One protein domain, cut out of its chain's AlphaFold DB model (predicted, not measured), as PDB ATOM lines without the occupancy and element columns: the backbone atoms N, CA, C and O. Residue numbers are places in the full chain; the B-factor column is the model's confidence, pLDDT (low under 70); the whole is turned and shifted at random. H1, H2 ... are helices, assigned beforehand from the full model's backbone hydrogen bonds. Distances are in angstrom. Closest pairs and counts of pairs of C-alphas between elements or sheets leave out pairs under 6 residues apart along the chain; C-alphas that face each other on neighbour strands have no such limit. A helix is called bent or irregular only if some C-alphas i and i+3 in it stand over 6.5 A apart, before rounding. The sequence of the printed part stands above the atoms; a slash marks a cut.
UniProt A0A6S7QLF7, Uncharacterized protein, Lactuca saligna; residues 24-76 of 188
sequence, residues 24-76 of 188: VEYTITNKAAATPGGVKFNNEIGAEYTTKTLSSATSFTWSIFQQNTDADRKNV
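Overview. This is residues 24 to 76 of the 188 residues of an uncharacterized protein of Lactuca saligna (UniProt A0A6S7QLF7). A thin, rod-like model: residues 24 to 35, without a named element, run beside the first part of the long helix H2 toward one end, where the short helix H1 makes a corner with H2. H2 then runs back along the rod, and residues 65 to 76 fold back at its far end. The printed part has 53 residues with two named helices, H1 then H2, and no named strand; the class is all helix. It is only just loose, close to extended, with a radius of gyration of the C-alphas of 14.5 A and spans of 41 by 17 by 12 A.

Arrangement. H1, residues 36 to 45, and H2, residues 47 to 64, meet only through their tight link, Gly 46. In both helices every O i to N i+4 pair is within hydrogen-bond range.

Along the chain. C-alpha 24 is at (-21.877, -1.685, 8.384). H1 begins with C-alpha 36 at (-36.275, 9.485, -14.558) and is 13.3 A long; it is neither bent nor irregular, but only just: C-alphas 42 and 45 are 6.0 A apart. H2 is 25.7 A long and ends with C-alpha 64 at (-8.006, -7.984, 2.327).

Size, cuts and confidence. The C-alphas of Pro 36 and Ala 71, the two farthest apart, are 42.3 A apart. The printed part has no cut. Residues 24 to 25 have pLDDT under 70.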
ATOM      1  N   VAL A  24     -21.513  -3.102   8.496       64.56
ATOM      2  CA  VAL A  24     -21.877  -1.685   8.384       64.56
ATOM      3  C   VAL A  24     -23.345  -1.602   7.968       64.56
ATOM      4  O   VAL A  24     -23.745  -2.185   6.957       64.56
ATOM      5  N   GLU A  25     -24.149  -0.911   8.768       68.50
ATOM      6  CA  GLU A  25     -25.572  -0.767   8.506       68.50
ATOM      7  C   GLU A  25     -25.776   0.398   7.528       68.50
ATOM      8  O   GLU A  25     -25.705   1.572   7.893       68.50
ATOM      9  N   TYR A  26     -25.969   0.081   6.245       73.81
ATOM     10  CA  TYR A  26     -26.254   1.083   5.217       73.81
ATOM     11  C   TYR A  26     -27.757   1.295   5.079       73.81
ATOM     12  O   TYR A  26     -28.501   0.360   4.778       73.81
ATOM     13  N   THR A  27     -28.193   2.550   5.187       76.69
ATOM     14  CA  THR A  27     -29.543   2.960   4.784       76.69
ATOM     15  C   THR A  27     -29.476   3.679   3.444       76.69
ATOM     16  O   THR A  27     -28.951   4.785   3.348       76.69
ATOM     17  N   ILE A  28     -30.041   3.069   2.403       81.75
ATOM     18  CA  ILE A  28     -30.132   3.677   1.073       81.75
ATOM     19  C   ILE A  28     -31.525   4.279   0.899       81.75
ATOM     20  O   ILE A  28     -32.529   3.572   0.930       81.75
ATOM     21  N   THR A  29     -31.584   5.600   0.714       80.19
ATOM     22  CA  THR A  29     -32.840   6.331   0.490       80.19
ATOM     23  C   THR A  29     -32.800   7.051  -0.850       80.19
ATOM     24  O   THR A  29     -31.969   7.931  -1.067       80.19
ATOM     25  N   ASN A  30     -33.749   6.742  -1.731       82.19
ATOM     26  CA  ASN A  30     -33.921   7.467  -2.984       82.19
ATOM     27  C   ASN A  30     -34.783   8.723  -2.770       82.19
ATOM     28  O   ASN A  30     -36.011   8.676  -2.847       82.19
ATOM     29  N   LYS A  31     -34.132   9.862  -2.517       85.00
ATOM     30  CA  LYS A  31     -34.811  11.161  -2.330       85.00
ATOM     31  C   LYS A  31     -35.323  11.786  -3.636       85.00
ATOM     32  O   LYS A  31     -36.063  12.761  -3.587       85.00
ATOM     33  N   ALA A  32     -34.954  11.231  -4.791       85.25
ATOM     34  CA  ALA A  32     -35.310  11.738  -6.115       85.25
ATOM     35  C   ALA A  32     -36.179  10.741  -6.900       85.25
ATOM     36  O   ALA A  32     -36.125  10.711  -8.130       85.25
ATOM     37  N   ALA A  33     -36.988   9.931  -6.203       86.56
ATOM     38  CA  ALA A  33     -37.741   8.810  -6.777       86.56
ATOM     39  C   ALA A  33     -38.669   9.188  -7.947       86.56
ATOM     40  O   ALA A  33     -38.948   8.344  -8.790       86.56
ATOM     41  N   ALA A  34     -39.115  10.446  -8.021       89.06
ATOM     42  CA  ALA A  34     -39.960  10.955  -9.104       89.06
ATOM     43  C   ALA A  34     -39.189  11.365 -10.375       89.06
ATOM     44  O   ALA A  34     -39.801  11.649 -11.402       89.06
ATOM     45  N   THR A  35     -37.856  11.428 -10.331       89.69
ATOM     46  CA  THR A  35     -37.036  11.741 -11.512       89.69
ATOM     47  C   THR A  35     -36.856  10.499 -12.391       89.69
ATOM     48  O   THR A  35     -36.897   9.385 -11.866       89.69
ATOM     49  N   PRO A  36     -36.572  10.638 -13.703       89.56
ATOM     50  CA  PRO A  36     -36.275   9.485 -14.558       89.56
ATOM     51  C   PRO A  36     -35.156   8.592 -13.999       89.56
ATOM     52  O   PRO A  36     -35.275   7.368 -14.005       89.56
ATOM     53  N   GLY A  37     -34.103   9.203 -13.444       83.69
ATOM     54  CA  GLY A  37     -33.012   8.480 -12.786       83.69
ATOM     55  C   GLY A  37     -33.457   7.766 -11.508       83.69
ATOM     56  O   GLY A  37     -33.093   6.615 -11.292       83.69
ATOM     57  N   GLY A  38     -34.296   8.408 -10.692       86.00
ATOM     58  CA  GLY A  38     -34.855   7.805  -9.483       86.00
ATOM     59  C   GLY A  38     -35.775   6.617  -9.768       86.00
ATOM     60  O   GLY A  38     -35.689   5.607  -9.072       86.00
ATOM     61  N   VAL A  39     -36.604   6.696 -10.813       89.19
ATOM     62  CA  VAL A  39     -37.439   5.573 -11.266       89.19
ATOM     63  C   VAL A  39     -36.564   4.421 -11.751       89.19
ATOM     64  O   VAL A  39     -36.773   3.281 -11.337       89.19
ATOM     65  N   LYS A  40     -35.546   4.717 -12.570       87.81
ATOM     66  CA  LYS A  40     -34.588   3.712 -13.040       87.81
ATOM     67  C   LYS A  40     -33.882   3.023 -11.873       87.81
ATOM     68  O   LYS A  40     -33.823   1.800 -11.838       87.81
ATOM     69  N   PHE A  41     -33.414   3.795 -10.890       88.19
ATOM     70  CA  PHE A  41     -32.802   3.247  -9.684       88.19
ATOM     71  C   PHE A  41     -33.748   2.275  -8.979       88.19
ATOM     72  O   PHE A  41     -33.340   1.159  -8.695       88.19
ATOM     73  N   ASN A  42     -35.005   2.652  -8.737       89.62
ATOM     74  CA  ASN A  42     -35.954   1.783  -8.034       89.62
ATOM     75  C   ASN A  42     -36.264   0.488  -8.796       89.62
ATOM     76  O   ASN A  42     -36.431  -0.553  -8.167       89.62
ATOM     77  N   ASN A  43     -36.346   0.560 -10.123       90.25
ATOM     78  CA  ASN A  43     -36.773  -0.565 -10.953       90.25
ATOM     79  C   ASN A  43     -35.631  -1.519 -11.320       90.25
ATOM     80  O   ASN A  43     -35.870  -2.714 -11.464       90.25
ATOM     81  N   GLU A  44     -34.416  -1.003 -11.514       90.38
ATOM     82  CA  GLU A  44     -33.301  -1.777 -12.079       90.38
ATOM     83  C   GLU A  44     -32.180  -2.062 -11.076       90.38
ATOM     84  O   GLU A  44     -31.481  -3.061 -11.220       90.38
ATOM     85  N   ILE A  45     -31.987  -1.197 -10.075       88.50
ATOM     86  CA  ILE A  45     -30.899  -1.329  -9.096       88.50
ATOM     87  C   ILE A  45     -31.501  -1.716  -7.746       88.50
ATOM     88  O   ILE A  45     -31.311  -2.828  -7.277       88.50
ATOM     89  N   GLY A  46     -32.286  -0.823  -7.153       89.69
ATOM     90  CA  GLY A  46     -32.986  -1.026  -5.896       89.69
ATOM     91  C   GLY A  46     -32.093  -0.818  -4.673       89.69
ATOM     92  O   GLY A  46     -30.919  -1.190  -4.645       89.69
ATOM     93  N   ALA A  47     -32.682  -0.249  -3.618       88.38
ATOM     94  CA  ALA A  47     -31.989   0.018  -2.358       88.38
ATOM     95  C   ALA A  47     -31.385  -1.255  -1.740       88.38
ATOM     96  O   ALA A  47     -30.255  -1.227  -1.263       88.38
ATOM     97  N   GLU A  48     -32.098  -2.385  -1.805       87.94
ATOM     98  CA  GLU A  48     -31.633  -3.658  -1.246       87.94
ATOM     99  C   GLU A  48     -30.352  -4.162  -1.925       87.94
ATOM    100  O   GLU A  48     -29.389  -4.525  -1.247       87.94
ATOM    101  N   TYR A  49     -30.314  -4.165  -3.261       89.62
ATOM    102  CA  TYR A  49     -29.131  -4.584  -4.012       89.62
ATOM    103  C   TYR A  49     -27.944  -3.652  -3.755       89.62
ATOM    104  O   TYR A  49     -26.823  -4.128  -3.566       89.62
ATOM    105  N   THR A  50     -28.185  -2.336  -3.697       89.44
ATOM    106  CA  THR A  50     -27.147  -1.356  -3.353       89.44
ATOM    107  C   THR A  50     -26.587  -1.616  -1.955       89.44
ATOM    108  O   THR A  50     -25.371  -1.731  -1.808       89.44
ATOM    109  N   THR A  51     -27.444  -1.797  -0.944       88.31
ATOM    110  CA  THR A  51     -27.023  -2.112   0.431       88.31
ATOM    111  C   THR A  51     -26.196  -3.396   0.488       88.31
ATOM    112  O   THR A  51     -25.126  -3.407   1.097       88.31
ATOM    113  N   LYS A  52     -26.642  -4.473  -0.175       88.75
ATOM    114  CA  LYS A  52     -25.904  -5.747  -0.212       88.75
ATOM    115  C   LYS A  52     -24.548  -5.604  -0.894       88.75
ATOM    116  O   LYS A  52     -23.555  -6.103  -0.373       88.75
ATOM    117  N   THR A  53     -24.499  -4.913  -2.030       90.50
ATOM    118  CA  THR A  53     -23.259  -4.703  -2.786       90.50
ATOM    119  C   THR A  53     -22.245  -3.906  -1.967       90.50
ATOM    120  O   THR A  53     -21.103  -4.341  -1.840       90.50
ATOM    121  N   LEU A  54     -22.662  -2.797  -1.345       88.75
ATOM    122  CA  LEU A  54     -21.787  -1.987  -0.489       88.75
ATOM    123  C   LEU A  54     -21.301  -2.776   0.732       88.75
ATOM    124  O   LEU A  54     -20.103  -2.818   0.994       88.75
ATOM    125  N   SER A  55     -22.202  -3.480   1.424       88.38
ATOM    126  CA  SER A  55     -21.846  -4.325   2.571       88.38
ATOM    127  C   SER A  55     -20.855  -5.431   2.196       88.38
ATOM    128  O   SER A  55     -19.861  -5.646   2.899       88.38
ATOM    129  N   SER A  56     -21.070  -6.090   1.054       90.50
ATOM    130  CA  SER A  56     -20.167  -7.120   0.539       90.50
ATOM    131  C   SER A  56     -18.800  -6.543   0.178       90.50
ATOM    132  O   SER A  56     -17.786  -7.135   0.540       90.50
ATOM    133  N   ALA A  57     -18.757  -5.398  -0.509       91.06
ATOM    134  CA  ALA A  57     -17.511  -4.735  -0.878       91.06
ATOM    135  C   ALA A  57     -16.711  -4.331   0.366       91.06
ATOM    136  O   ALA A  57     -15.530  -4.648   0.461       91.06
ATOM    137  N   THR A  58     -17.358  -3.723   1.363       90.12
ATOM    138  CA  THR A  58     -16.708  -3.336   2.621       90.12
ATOM    139  C   THR A  58     -16.176  -4.536   3.393       90.12
ATOM    140  O   THR A  58     -15.022  -4.520   3.818       90.12
ATOM    141  N   SER A  59     -16.970  -5.602   3.517       88.94
ATOM    142  CA  SER A  59     -16.539  -6.839   4.183       88.94
ATOM    143  C   SER A  59     -15.337  -7.466   3.474       88.94
ATOM    144  O   SER A  59     -14.379  -7.896   4.117       88.94
ATOM    145  N   PHE A  60     -15.352  -7.470   2.140       93.25
ATOM    146  CA  PHE A  60     -14.239  -7.953   1.335       93.25
ATOM    147  C   PHE A  60     -12.982  -7.092   1.521       93.25
ATOM    148  O   PHE A  60     -11.905  -7.628   1.771       93.25
ATOM    149  N   THR A  61     -13.103  -5.763   1.488       92.81
ATOM    150  CA  THR A  61     -11.981  -4.846   1.741       92.81
ATOM    151  C   THR A  61     -11.383  -5.048   3.131       92.81
ATOM    152  O   THR A  61     -10.163  -5.134   3.256       92.81
ATOM    153  N   TRP A  62     -12.211  -5.178   4.171       93.69
ATOM    154  CA  TRP A  62     -11.731  -5.484   5.519       93.69
ATOM    155  C   TRP A  62     -10.982  -6.808   5.578       93.69
ATOM    156  O   TRP A  62      -9.926  -6.867   6.202       93.69
ATOM    157  N   SER A  63     -11.465  -7.838   4.882       93.75
ATOM    158  CA  SER A  63     -10.759  -9.116   4.785       93.75
ATOM    159  C   SER A  63      -9.387  -8.967   4.122       93.75
ATOM    160  O   SER A  63      -8.415  -9.526   4.627       93.75
ATOM    161  N   ILE A  64      -9.281  -8.206   3.029       96.00
ATOM    162  CA  ILE A  64      -8.006  -7.984   2.327       96.00
ATOM    163  C   ILE A  64      -7.029  -7.174   3.188       96.00
ATOM    164  O   ILE A  64      -5.843  -7.495   3.247       96.00
ATOM    165  N   PHE A  65      -7.518  -6.149   3.887       96.25
ATOM    166  CA  PHE A  65      -6.702  -5.292   4.755       96.25
ATOM    167  C   PHE A  65      -6.517  -5.845   6.172       96.25
ATOM    168  O   PHE A  65      -5.884  -5.188   6.994       96.25
ATOM    169  N   GLN A  66      -7.047  -7.038   6.456       94.69
ATOM    170  CA  GLN A  66      -6.996  -7.693   7.765       94.69
ATOM    171  C   GLN A  66      -7.603  -6.847   8.903       94.69
ATOM    172  O   GLN A  66      -7.192  -6.955  10.054       94.69
ATOM    173  N   GLN A  67      -8.620  -6.035   8.599       93.25
ATOM    174  CA  GLN A  67      -9.400  -5.268   9.579       93.25
ATOM    175  C   GLN A  67     -10.498  -6.143  10.205       93.25
ATOM    176  O   GLN A  67     -11.697  -5.914  10.029       93.25
ATOM    177  N   ASN A  68     -10.073  -7.215  10.875       86.94
ATOM    178  CA  ASN A  68     -10.946  -8.323  11.267       86.94
ATOM    179  C   ASN A  68     -11.789  -8.034  12.518       86.94
ATOM    180  O   ASN A  68     -12.810  -8.692  12.727       86.94
ATOM    181  N   THR A  69     -11.391  -7.058  13.335       89.50
ATOM    182  CA  THR A  69     -12.119  -6.636  14.537       89.50
ATOM    183  C   THR A  69     -12.516  -5.165  14.463       89.50
ATOM    184  O   THR A  69     -11.925  -4.391  13.711       89.50
ATOM    185  N   ASP A  70     -13.482  -4.742  15.282       88.25
ATOM    186  CA  ASP A  70     -13.873  -3.327  15.368       88.25
ATOM    187  C   ASP A  70     -12.712  -2.406  15.762       88.25
ATOM    188  O   ASP A  70     -12.677  -1.255  15.336       88.25
ATOM    189  N   ALA A  71     -11.736  -2.916  16.519       91.38
ATOM    190  CA  ALA A  71     -10.537  -2.170  16.883       91.38
ATOM    191  C   ALA A  71      -9.571  -1.970  15.698       91.38
ATOM    192  O   ALA A  71      -8.843  -0.979  15.674       91.38
ATOM    193  N   ASP A  72      -9.575  -2.877  14.715       91.50
ATOM    194  CA  ASP A  72      -8.712  -2.797  13.527       91.50
ATOM    195  C   ASP A  72      -9.324  -1.929  12.414       91.50
ATOM    196  O   ASP A  72      -8.622  -1.430  11.529       91.50
ATOM    197  N   ARG A  73     -10.653  -1.777  12.417       91.00
ATOM    198  CA  ARG A  73     -11.398  -1.066  11.372       91.00
ATOM    199  C   ARG A  73     -11.104   0.431  11.423       91.00
ATOM    200  O   ARG A  73     -11.240   1.090  12.453       91.00
ATOM    201  N   LYS A  74     -10.749   1.003  10.270       89.81
ATOM    202  CA  LYS A  74     -10.559   2.455  10.140       89.81
ATOM    203  C   LYS A  74     -11.882   3.172  10.428       89.81
ATOM    204  O   LYS A  74     -12.881   2.901   9.768       89.81
ATOM    205  N   ASN A  75     -11.864   4.143  11.339       87.81
ATOM    206  CA  ASN A  75     -13.006   5.028  11.550       87.81
ATOM    207  C   ASN A  75     -13.155   5.978  10.348       87.81
ATOM    208  O   ASN A  75     -12.248   6.760  10.045       87.81
ATOM    209  N   VAL A  76     -14.283   5.887   9.645       85.12
ATOM    210  CA  VAL A  76     -14.586   6.687   8.453       85.12
ATOM    211  C   VAL A  76     -15.825   7.528   8.730       85.12
ATOM    212  O   VAL A  76     -16.886   7.000   9.049       85.12
TER     213      VAL A  76